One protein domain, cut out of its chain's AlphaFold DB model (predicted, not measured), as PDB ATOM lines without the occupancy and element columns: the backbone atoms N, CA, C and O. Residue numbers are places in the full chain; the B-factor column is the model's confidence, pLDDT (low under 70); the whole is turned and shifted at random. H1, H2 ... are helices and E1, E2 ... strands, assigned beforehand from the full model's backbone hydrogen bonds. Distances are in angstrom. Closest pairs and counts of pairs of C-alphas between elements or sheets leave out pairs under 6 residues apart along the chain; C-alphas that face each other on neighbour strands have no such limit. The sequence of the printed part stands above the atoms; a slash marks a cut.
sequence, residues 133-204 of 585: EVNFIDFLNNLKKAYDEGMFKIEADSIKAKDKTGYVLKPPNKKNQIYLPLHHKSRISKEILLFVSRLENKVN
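What this domain is: This is residues 133 to 204 of the 585 residues of an uncharacterized protein of Bacillus benzoevorans (UniProt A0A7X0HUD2). Two small antiparallel sheets, the three-stranded E1 E2 E3 and the two-stranded hairpin E4 E5, come together where E2 and E4 are near, and two helices sit on the far side from E3. The short helix H2 fills the space between H1, the first sheet and E4, while the longer H1 meets H2 about perpendicularly and only grazes the first sheet. The printed part has 72 residues, with two named helices and five named strands in the order H1 E1 E2 E3 E4 E5 H2, and its class is mixed, helices and strands. The whole is compact, with a radius of gyration of the C-alphas of 11.6 A and spans of 33 by 25 by 23 A.

How they stand to each other: H1, residues 136 to 148, is joined by a tight link to E1, residues 152 to 155. E2, residues 158 to 163, is the inner strand between edge strands E1 and E3, residues 166 to 169; these three form a meander, each strand the antiparallel neighbour of the one before. E1 and E2 are a hairpin at 152 degrees between directions, with N 153 and O 160 2.9 A apart, within hydrogen-bond range. E2 and E3 are a hairpin at 145 degrees, with N 163 and O 166 2.8 A apart. E4, residues 177 to 180, and E5, residues 186 to 189, are a third hairpin, antiparallel at 142 degrees, with N 178 and O 188 2.8 A apart. The closest C-alphas of E2 and E4 are those of Ala 161 and Leu 180, 6.0 A apart. E5 is apart from E1, E2 and E3. H2, residues 190 to 196, is on the sheet E1 E2 E3 at a height over the sheet of 9.3 A, and only just lies over E2 alone, with 4 of its 7 C-alphas falling on E2 and 2 on E1. It runs across the strands, at 71 degrees to E2 on the local plane. H1 and H2 touch, about perpendicular at 83 degrees; their closest C-alphas are those of Lys 144 and Val 196, 5.6 A apart. H1 only grazes the sheet with residues 143 to 147. In H1 and H2, every O i to N i+4 pair is within hydrogen-bond range.

Where its parts are: H1 begins with C-alpha 136 at (247.678, 299.725, 180.324) and is 18.2 A long. E1 measures 10.0 A, E2 16.0 A and E3 10.0 A, with C-alpha 158 at (255.806, 282.495, 194.111). E4 is 9.7 A long and E5 10.0 A. H2, 9.9 A long, ends with C-alpha 196 at (249.483, 294.103, 191.065).

The domain as a whole: The two C-alphas farthest apart are those of Thr 165 and Asn 204, 34.7 A. The printed part has no cut, and no link is long. The mean pLDDT of the printed part is 88.7; residues 133, 134 and 184 are under 70.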
ATOM      1  N   GLU A 133     244.116 299.243 171.351       58.47
ATOM      2  CA  GLU A 133     245.176 299.863 172.122       58.47
ATOM      3  C   GLU A 133     245.007 299.274 173.514       58.47
ATOM      4  O   GLU A 133     243.940 299.389 174.128       58.47
ATOM      5  N   VAL A 134     245.974 298.454 173.917       65.50
ATOM      6  CA  VAL A 134     245.907 297.800 175.213       65.50
ATOM      7  C   VAL A 134     246.126 298.922 176.200       65.50
ATOM      8  O   VAL A 134     247.260 299.274 176.495       65.50
ATOM      9  N   ASN A 135     245.034 299.531 176.650       81.25
ATOM     10  CA  ASN A 135     245.085 300.560 177.659       81.25
ATOM     11  C   ASN A 135     245.701 299.922 178.908       81.25
ATOM     12  O   ASN A 135     245.107 299.040 179.534       81.25
ATOM     13  N   PHE A 136     246.926 300.333 179.235       86.00
ATOM     14  CA  PHE A 136     247.678 299.725 180.324       86.00
ATOM     15  C   PHE A 136     246.979 299.882 181.684       86.00
ATOM     16  O   PHE A 136     247.062 298.984 182.519       86.00
ATOM     17  N   ILE A 137     246.211 300.961 181.881       90.31
ATOM     18  CA  ILE A 137     245.366 301.152 183.067       90.31
ATOM     19  C   ILE A 137     244.288 300.070 183.134       90.31
ATOM     20  O   ILE A 137     244.135 299.424 184.168       90.31
ATOM     21  N   ASP A 138     243.567 299.832 182.036       88.88
ATOM     22  CA  ASP A 138     242.530 298.795 181.989       88.88
ATOM     23  C   ASP A 138     243.133 297.409 182.219       88.88
ATOM     24  O   ASP A 138     242.570 296.590 182.942       88.88
ATOM     25  N   PHE A 139     244.308 297.152 181.646       88.25
ATOM     26  CA  PHE A 139     245.052 295.918 181.869       88.25
ATOM     27  C   PHE A 139     245.406 295.717 183.351       88.25
ATOM     28  O   PHE A 139     245.092 294.665 183.908       88.25
ATOM     29  N   LEU A 140     245.995 296.721 184.010       91.38
ATOM     30  CA  LEU A 140     246.341 296.648 185.433       91.38
ATOM     31  C   LEU A 140     245.102 296.503 186.322       91.38
ATOM     32  O   LEU A 140     245.098 295.669 187.222       91.38
ATOM     33  N   ASN A 141     244.038 297.257 186.047       93.94
ATOM     34  CA  ASN A 141     242.791 297.185 186.809       93.94
ATOM     35  C   ASN A 141     242.104 295.822 186.665       93.94
ATOM     36  O   ASN A 141     241.620 295.271 187.650       93.94
ATOM     37  N   ASN A 142     242.100 295.242 185.462       90.56
ATOM     38  CA  ASN A 142     241.557 293.903 185.237       90.56
ATOM     39  C   ASN A 142     242.393 292.820 185.931       90.56
ATOM     40  O   ASN A 142     241.829 291.865 186.462       90.56
ATOM     41  N   LEU A 143     243.722 292.967 185.961       91.94
ATOM     42  CA  LEU A 143     244.587 292.065 186.722       91.94
ATOM     43  C   LEU A 143     244.387 292.201 188.227       91.94
ATOM     44  O   LEU A 143     244.351 291.186 188.918       91.94
ATOM     45  N   LYS A 144     244.237 293.430 188.727       95.25
ATOM     46  CA  LYS A 144     243.955 293.698 190.139       95.25
ATOM     47  C   LYS A 144     242.627 293.080 190.557       95.25
ATOM     48  O   LYS A 144     242.598 292.318 191.513       95.25
ATOM     49  N   LYS A 145     241.578 293.271 189.758       93.94
ATOM     50  CA  LYS A 145     240.293 292.594 189.957       93.94
ATOM     51  C   LYS A 145     240.447 291.068 189.997       93.94
ATOM     52  O   LYS A 145     239.944 290.434 190.913       93.94
ATOM     53  N   ALA A 146     241.191 290.478 189.058       92.25
ATOM     54  CA  ALA A 146     241.436 289.034 189.044       92.25
ATOM     55  C   ALA A 146     242.220 288.540 190.278       92.25
ATOM     56  O   ALA A 146     241.980 287.429 190.752       92.25
ATOM     57  N   TYR A 147     243.152 289.343 190.796       95.56
ATOM     58  CA  TYR A 147     243.860 289.063 192.046       95.56
ATOM     59  C   TYR A 147     242.902 289.088 193.244       95.56
ATOM     60  O   TYR A 147     242.859 288.125 194.005       95.56
ATOM     61  N   ASP A 148     242.088 290.140 193.363       95.00
ATOM     62  CA  ASP A 148     241.141 290.321 194.469       95.00
ATOM     63  C   ASP A 148     240.029 289.251 194.457       95.00
ATOM     64  O   ASP A 148     239.595 288.781 195.505       95.00
ATOM     65  N   GLU A 149     239.624 288.778 193.273       94.75
ATOM     66  CA  GLU A 149     238.691 287.653 193.086       94.75
ATOM     67  C   GLU A 149     239.333 286.269 193.339       94.75
ATOM     68  O   GLU A 149     238.679 285.229 193.200       94.75
ATOM     69  N   GLY A 150     240.623 286.216 193.684       95.56
ATOM     70  CA  GLY A 150     241.336 284.972 193.968       95.56
ATOM     71  C   GLY A 150     241.573 284.097 192.732       95.56
ATOM     72  O   GLY A 150     241.677 282.874 192.842       95.56
ATOM     73  N   MET A 151     241.664 284.676 191.528       92.81
ATOM     74  CA  MET A 151     242.080 283.917 190.337       92.81
ATOM     75  C   MET A 151     243.550 283.489 190.418       92.81
ATOM     76  O   MET A 151     243.958 282.513 189.787       92.81
ATOM     77  N   PHE A 152     244.358 284.211 191.188       96.31
ATOM     78  CA  PHE A 152     245.712 283.833 191.563       96.31
ATOM     79  C   PHE A 152     246.060 284.459 192.913       96.31
ATOM     80  O   PHE A 152     245.497 285.481 193.287       96.31
ATOM     81  N   LYS A 153     247.002 283.849 193.630       96.69
ATOM     82  CA  LYS A 153     247.569 284.393 194.865       96.69
ATOM     83  C   LYS A 153     249.085 284.419 194.792       96.69
ATOM     84  O   LYS A 153     249.700 283.646 194.048       96.69
ATOM     85  N   ILE A 154     249.665 285.314 195.575       96.56
ATOM     86  CA  ILE A 154     251.105 285.524 195.655       96.56
ATOM     87  C   ILE A 154     251.548 285.107 197.051       96.56
ATOM     88  O   ILE A 154     251.020 285.599 198.043       96.56
ATOM     89  N   GLU A 155     252.485 284.168 197.119       95.25
ATOM     90  CA  GLU A 155     253.061 283.663 198.364       95.25
ATOM     91  C   GLU A 155     254.572 283.884 198.304       95.25
ATOM     92  O   GLU A 155     255.266 283.217 197.530       95.25
ATOM     93  N   ALA A 156     255.063 284.852 199.086       91.69
ATOM     94  CA  ALA A 156     256.405 285.416 198.941       91.69
ATOM     95  C   ALA A 156     256.655 285.864 197.484       91.69
ATOM     96  O   ALA A 156     255.950 286.738 196.986       91.69
ATOM     97  N   ASP A 157     257.589 285.223 196.780       92.44
ATOM     98  CA  ASP A 157     257.892 285.479 195.364       92.44
ATOM     99  C   ASP A 157     257.306 284.428 194.411       92.44
ATOM    100  O   ASP A 157     257.650 284.380 193.224       92.44
ATOM    101  N   SER A 158     256.448 283.539 194.906       93.69
ATOM    102  CA  SER A 158     255.806 282.495 194.111       93.69
ATOM    103  C   SER A 158     254.369 282.874 193.762       93.69
ATOM    104  O   SER A 158     253.674 283.532 194.535       93.69
ATOM    105  N   ILE A 159     253.910 282.472 192.574       95.69
ATOM    106  CA  ILE A 159     252.556 282.768 192.098       95.69
ATOM    107  C   ILE A 159     251.823 281.453 191.873       95.69
ATOM    108  O   ILE A 159     252.236 280.611 191.066       95.69
ATOM    109  N   LYS A 160     250.713 281.288 192.591       96.12
ATOM    110  CA  LYS A 160     249.806 280.151 192.446       96.12
ATOM    111  C   LYS A 160     248.552 280.621 191.727       96.12
ATOM    112  O   LYS A 160     247.848 281.498 192.219       96.12
ATOM    113  N   ALA A 161     248.267 280.043 190.566       93.06
ATOM    114  CA  ALA A 161     247.069 280.365 189.799       93.06
ATOM    115  C   ALA A 161     245.966 279.350 190.102       93.06
ATOM    116  O   ALA A 161     246.238 278.152 190.194       93.06
ATOM    117  N   LYS A 162     244.731 279.826 190.246       92.00
ATOM    118  CA  LYS A 162     243.558 278.981 190.448       92.00
ATOM    119  C   LYS A 162     243.188 278.298 189.131       92.00
ATOM    120  O   LYS A 162     243.100 278.946 188.088       92.00
ATOM    121  N   ASP A 163     242.985 276.991 189.172       88.12
ATOM    122  CA  ASP A 163     242.401 276.200 188.095       88.12
ATOM    123  C   ASP A 163     241.204 275.382 188.610       88.12
ATOM    124  O   ASP A 163     240.674 275.659 189.686       88.12
ATOM    125  N   LYS A 164     240.731 274.408 187.821       87.94
ATOM    126  CA  LYS A 164     239.571 273.574 188.177       87.94
ATOM    127  C   LYS A 164     239.793 272.735 189.443       87.94
ATOM    128  O   LYS A 164     238.816 272.326 190.054       87.94
ATOM    129  N   THR A 165     241.046 272.461 189.804       89.44
ATOM    130  CA  THR A 165     241.430 271.567 190.909       89.44
ATOM    131  C   THR A 165     241.894 272.310 192.161       89.44
ATOM    132  O   THR A 165     242.058 271.699 193.211       89.44
ATOM    133  N   GLY A 166     242.086 273.630 192.075       94.25
ATOM    134  CA  GLY A 166     242.547 274.464 193.181       94.25
ATOM    135  C   GLY A 166     243.665 275.413 192.759       94.25
ATOM    136  O   GLY A 166     243.771 275.800 191.598       94.25
ATOM    137  N   TYR A 167     244.494 275.831 193.715       95.44
ATOM    138  CA  TYR A 167     245.647 276.689 193.443       95.44
ATOM    139  C   TYR A 167     246.868 275.854 193.070       95.44
ATOM    140  O   TYR A 167     247.398 275.120 193.900       95.44
ATOM    141  N   VAL A 168     247.365 276.033 191.849       92.81
ATOM    142  CA  VAL A 168     248.541 275.321 191.344       92.81
ATOM    143  C   VAL A 168     249.691 276.298 191.152       92.81
ATOM    144  O   VAL A 168     249.526 277.364 190.553       92.81
ATOM    145  N   LEU A 169     250.876 275.929 191.644       94.06
ATOM    146  CA  LEU A 169     252.104 276.681 191.401       94.06
ATOM    147  C   LEU A 169     252.390 276.711 189.896       94.06
ATOM    148  O   LEU A 169     252.504 275.666 189.254       94.06
ATOM    149  N   LYS A 170     252.491 277.911 189.319       86.50
ATOM    150  CA  LYS A 170     252.799 278.080 187.897       86.50
ATOM    151  C   LYS A 170     254.217 278.643 187.762       86.50
ATOM    152  O   LYS A 170     254.412 279.830 188.023       86.50
ATOM    153  N   PRO A 171     255.212 277.828 187.365       87.94
ATOM    154  CA  PRO A 171     256.567 278.327 187.194       87.94
ATOM    155  C   PRO A 171     256.622 279.344 186.040       87.94
ATOM    156  O   PRO A 171     255.903 279.188 185.043       87.94
ATOM    157  N   PRO A 172     257.465 280.384 186.150       90.88
ATOM    158  CA  PRO A 172     257.698 281.297 185.044       90.88
ATOM    159  C   PRO A 172     258.349 280.565 183.864       90.88
ATOM    160  O   PRO A 172     259.146 279.644 184.031       90.88
ATOM    161  N   ASN A 173     258.027 280.983 182.641       85.38
ATOM    162  CA  ASN A 173     258.731 280.511 181.448       85.38
ATOM    163  C   ASN A 173     260.103 281.200 181.282       85.38
ATOM    164  O   ASN A 173     260.477 282.080 182.053       85.38
ATOM    165  N   LYS A 174     260.811 280.885 180.186       87.44
ATOM    166  CA  LYS A 174     262.089 281.530 179.810       87.44
ATOM    167  C   LYS A 174     262.027 283.064 179.669       87.44
ATOM    168  O   LYS A 174     263.070 283.698 179.617       87.44
ATOM    169  N   LYS A 175     260.831 283.659 179.572       80.62
ATOM    170  CA  LYS A 175     260.603 285.114 179.495       80.62
ATOM    171  C   LYS A 175     260.107 285.706 180.824       80.62
ATOM    172  O   LYS A 175     259.563 286.803 180.826       80.62
ATOM    173  N   ASN A 176     260.227 284.964 181.926       90.50
ATOM    174  CA  ASN A 176     259.705 285.328 183.243       90.50
ATOM    175  C   ASN A 176     258.179 285.579 183.270       90.50
ATOM    176  O   ASN A 176     257.686 286.442 183.990       90.50
ATOM    177  N   GLN A 177     257.410 284.848 182.455       87.25
ATOM    178  CA  GLN A 177     255.953 284.990 182.363       87.25
ATOM    179  C   GLN A 177     255.224 283.788 182.958       87.25
ATOM    180  O   GLN A 177     255.622 282.642 182.737       87.25
ATOM    181  N   ILE A 178     254.103 284.054 183.620       86.81
ATOM    182  CA  ILE A 178     253.259 283.074 184.299       86.81
ATOM    183  C   ILE A 178     251.920 282.962 183.583       86.81
ATOM    184  O   ILE A 178     251.320 283.959 183.184       86.81
ATOM    185  N   TYR A 179     251.469 281.726 183.387       82.44
ATOM    186  CA  TYR A 179     250.202 281.428 182.734       82.44
ATOM    187  C   TYR A 179     249.039 281.504 183.726       82.44
ATOM    188  O   TYR A 179     249.019 280.756 184.704       82.44
ATOM    189  N   LEU A 180     248.057 282.361 183.439       79.94
ATOM    190  CA  LEU A 180     246.819 282.478 184.205       79.94
ATOM    191  C   LEU A 180     245.661 281.824 183.424       79.94
ATOM    192  O   LEU A 180     245.111 282.439 182.505       79.94
ATOM    193  N   PRO A 181     245.268 280.577 183.751       70.94
ATOM    194  CA  PRO A 181     244.280 279.824 182.975       70.94
ATOM    195  C   PRO A 181     242.883 280.459 182.989       70.94
ATOM    196  O   PRO A 181     242.186 280.391 181.978       70.94
ATOM    197  N   LEU A 182     242.493 281.090 184.100       72.38
ATOM    198  CA  LEU A 182     241.182 281.730 184.264       72.38
ATOM    199  C   LEU A 182     241.156 283.201 183.815       72.38
ATOM    200  O   LEU A 182     240.082 283.742 183.577       72.38
ATOM    201  N   HIS A 183     242.318 283.828 183.596       71.00
ATOM    202  CA  HIS A 183     242.418 285.201 183.094       71.00
ATOM    203  C   HIS A 183     242.797 285.209 181.604       71.00
ATOM    204  O   HIS A 183     243.968 285.317 181.223       71.00
ATOM    205  N   HIS A 184     241.792 285.026 180.742       67.69
ATOM    206  CA  HIS A 184     241.923 285.007 179.275       67.69
ATOM    207  C   HIS A 184     242.941 283.999 178.708       67.69
ATOM    208  O   HIS A 184     243.346 284.130 177.552       67.69
ATOM    209  N   LYS A 185     243.364 282.990 179.490       70.44
ATOM    210  CA  LYS A 185     244.436 282.047 179.116       70.44
ATOM    211  C   LYS A 185     245.709 282.784 178.669       70.44
ATOM    212  O   LYS A 185     246.348 282.421 177.680       70.44
ATOM    213  N   SER A 186     246.052 283.856 179.375       73.00
ATOM    214  CA  SER A 186     247.173 284.731 179.032       73.00
ATOM    215  C   SER A 186     248.435 284.373 179.820       73.00
ATOM    216  O   SER A 186     248.381 283.758 180.889       73.00
ATOM    217  N   ARG A 187     249.602 284.725 179.266       81.12
ATOM    218  CA  ARG A 187     250.883 284.695 179.981       81.12
ATOM    219  C   ARG A 187     251.291 286.122 180.310       81.12
ATOM    220  O   ARG A 187     251.442 286.927 179.396       81.12
ATOM    221  N   ILE A 188     251.474 286.416 181.590       85.00
ATOM    222  CA  ILE A 188     251.755 287.765 182.095       85.00
ATOM    223  C   ILE A 188     253.110 287.761 182.796       85.00
ATOM    224  O   ILE A 188     253.487 286.752 183.388       85.00
ATOM    225  N   SER A 189     253.860 288.862 182.709       90.44
ATOM    226  CA  SER A 189     255.135 289.000 183.425       90.44
ATOM    227  C   SER A 189     254.942 288.759 184.924       90.44
ATOM    228  O   SER A 189     254.046 289.346 185.534       90.44
ATOM    229  N   LYS A 190     255.800 287.923 185.520       93.31
ATOM    230  CA  LYS A 190     255.835 287.675 186.965       93.31
ATOM    231  C   LYS A 190     255.916 288.991 187.739       93.31
ATOM    232  O   LYS A 190     255.193 289.169 188.709       93.31
ATOM    233  N   GLU A 191     256.743 289.922 187.277       93.00
ATOM    234  CA  GLU A 191     256.955 291.215 187.931       93.00
ATOM    235  C   GLU A 191     255.691 292.083 187.925       93.00
ATOM    236  O   GLU A 191     255.389 292.732 188.919       93.00
ATOM    237  N   ILE A 192     254.906 292.045 186.840       92.38
ATOM    238  CA  ILE A 192     253.609 292.735 186.772       92.38
ATOM    239  C   ILE A 192     252.634 292.126 187.777       92.38
ATOM    240  O   ILE A 192     251.935 292.859 188.466       92.38
ATOM    241  N   LEU A 193     252.594 290.799 187.893       93.19
ATOM    242  CA  LEU A 193     251.719 290.137 188.860       93.19
ATOM    243  C   LEU A 193     252.117 290.476 190.304       93.19
ATOM    244  O   LEU A 193     251.243 290.802 191.102       93.19
ATOM    245  N   LEU A 194     253.418 290.477 190.621       94.44
ATOM    246  CA  LEU A 194     253.939 290.918 191.924       94.44
ATOM    247  C   LEU A 194     253.642 292.397 192.202       94.44
ATOM    248  O   LEU A 194     253.393 292.775 193.341       94.44
ATOM    249  N   PHE A 195     253.671 293.242 191.174       94.56
ATOM    250  CA  PHE A 195     253.301 294.646 191.292       94.56
ATOM    251  C   PHE A 195     251.802 294.818 191.574       94.56
ATOM    252  O   PHE A 195     251.426 295.617 192.427       94.56
ATOM    253  N   VAL A 196     250.945 294.031 190.917       94.31
ATOM    254  CA  VAL A 196     249.483 294.103 191.065       94.31
ATOM    255  C   VAL A 196     249.022 293.832 192.501       94.31
ATOM    256  O   VAL A 196     248.078 294.477 192.952       94.31
ATOM    257  N   SER A 197     249.687 292.951 193.257       93.81
ATOM    258  CA  SER A 197     249.320 292.727 194.667       93.81
ATOM    259  C   SER A 197     249.582 293.938 195.567       93.81
ATOM    260  O   SER A 197     248.966 294.045 196.623       93.81
ATOM    261  N   ARG A 198     250.457 294.857 195.140       93.81
ATOM    262  CA  ARG A 198     250.808 296.097 195.850       93.81
ATOM    263  C   ARG A 198     249.957 297.294 195.418       93.81
ATOM    264  O   ARG A 198     250.156 298.393 195.927       93.81
ATOM    265  N   LEU A 199     249.042 297.112 194.463       93.62
ATOM    266  CA  LEU A 199     248.106 298.162 194.071       93.62
ATOM    267  C   LEU A 199     247.064 298.344 195.176       93.62
ATOM    268  O   LEU A 199     246.252 297.454 195.425       93.62
ATOM    269  N   GLU A 200     247.089 299.505 195.824       87.81
ATOM    270  CA  GLU A 200     246.149 299.859 196.896       87.81
ATOM    271  C   GLU A 200     244.771 300.254 196.349       87.81
ATOM    272  O   GLU A 200     243.753 299.955 196.959       87.81
ATOM    273  N   ASN A 201     244.735 300.903 195.181       87.75
ATOM    274  CA  ASN A 201     243.533 301.497 194.598       87.75
ATOM    275  C   ASN A 201     243.423 301.206 193.096       87.75
ATOM    276  O   ASN A 201     244.388 300.795 192.447       87.75
ATOM    277  N   LYS A 202     242.240 301.481 192.528       92.69
ATOM    278  CA  LYS A 202     242.029 301.478 191.076       92.69
ATOM    279  C   LYS A 202     243.012 302.449 190.414       92.69
ATOM    280  O   LYS A 202     243.061 303.630 190.757       92.69
ATOM    281  N   VAL A 203     243.769 301.947 189.447       94.19
ATOM    282  CA  VAL A 203     244.743 302.724 188.685       94.19
ATOM    283  C   VAL A 203     243.998 303.668 187.739       94.19
ATOM    284  O   VAL A 203     243.005 303.298 187.112       94.19
ATOM    285  N   ASN A 204     244.493 304.893 187.643       95.25
ATOM    286  CA  ASN A 204     244.126 305.942 186.694       95.25
ATOM    287  C   ASN A 204     245.416 306.572 186.135       95.25
ATOM    288  O   ASN A 204     246.519 306.181 186.516       95.25
TER     289      ASN A 204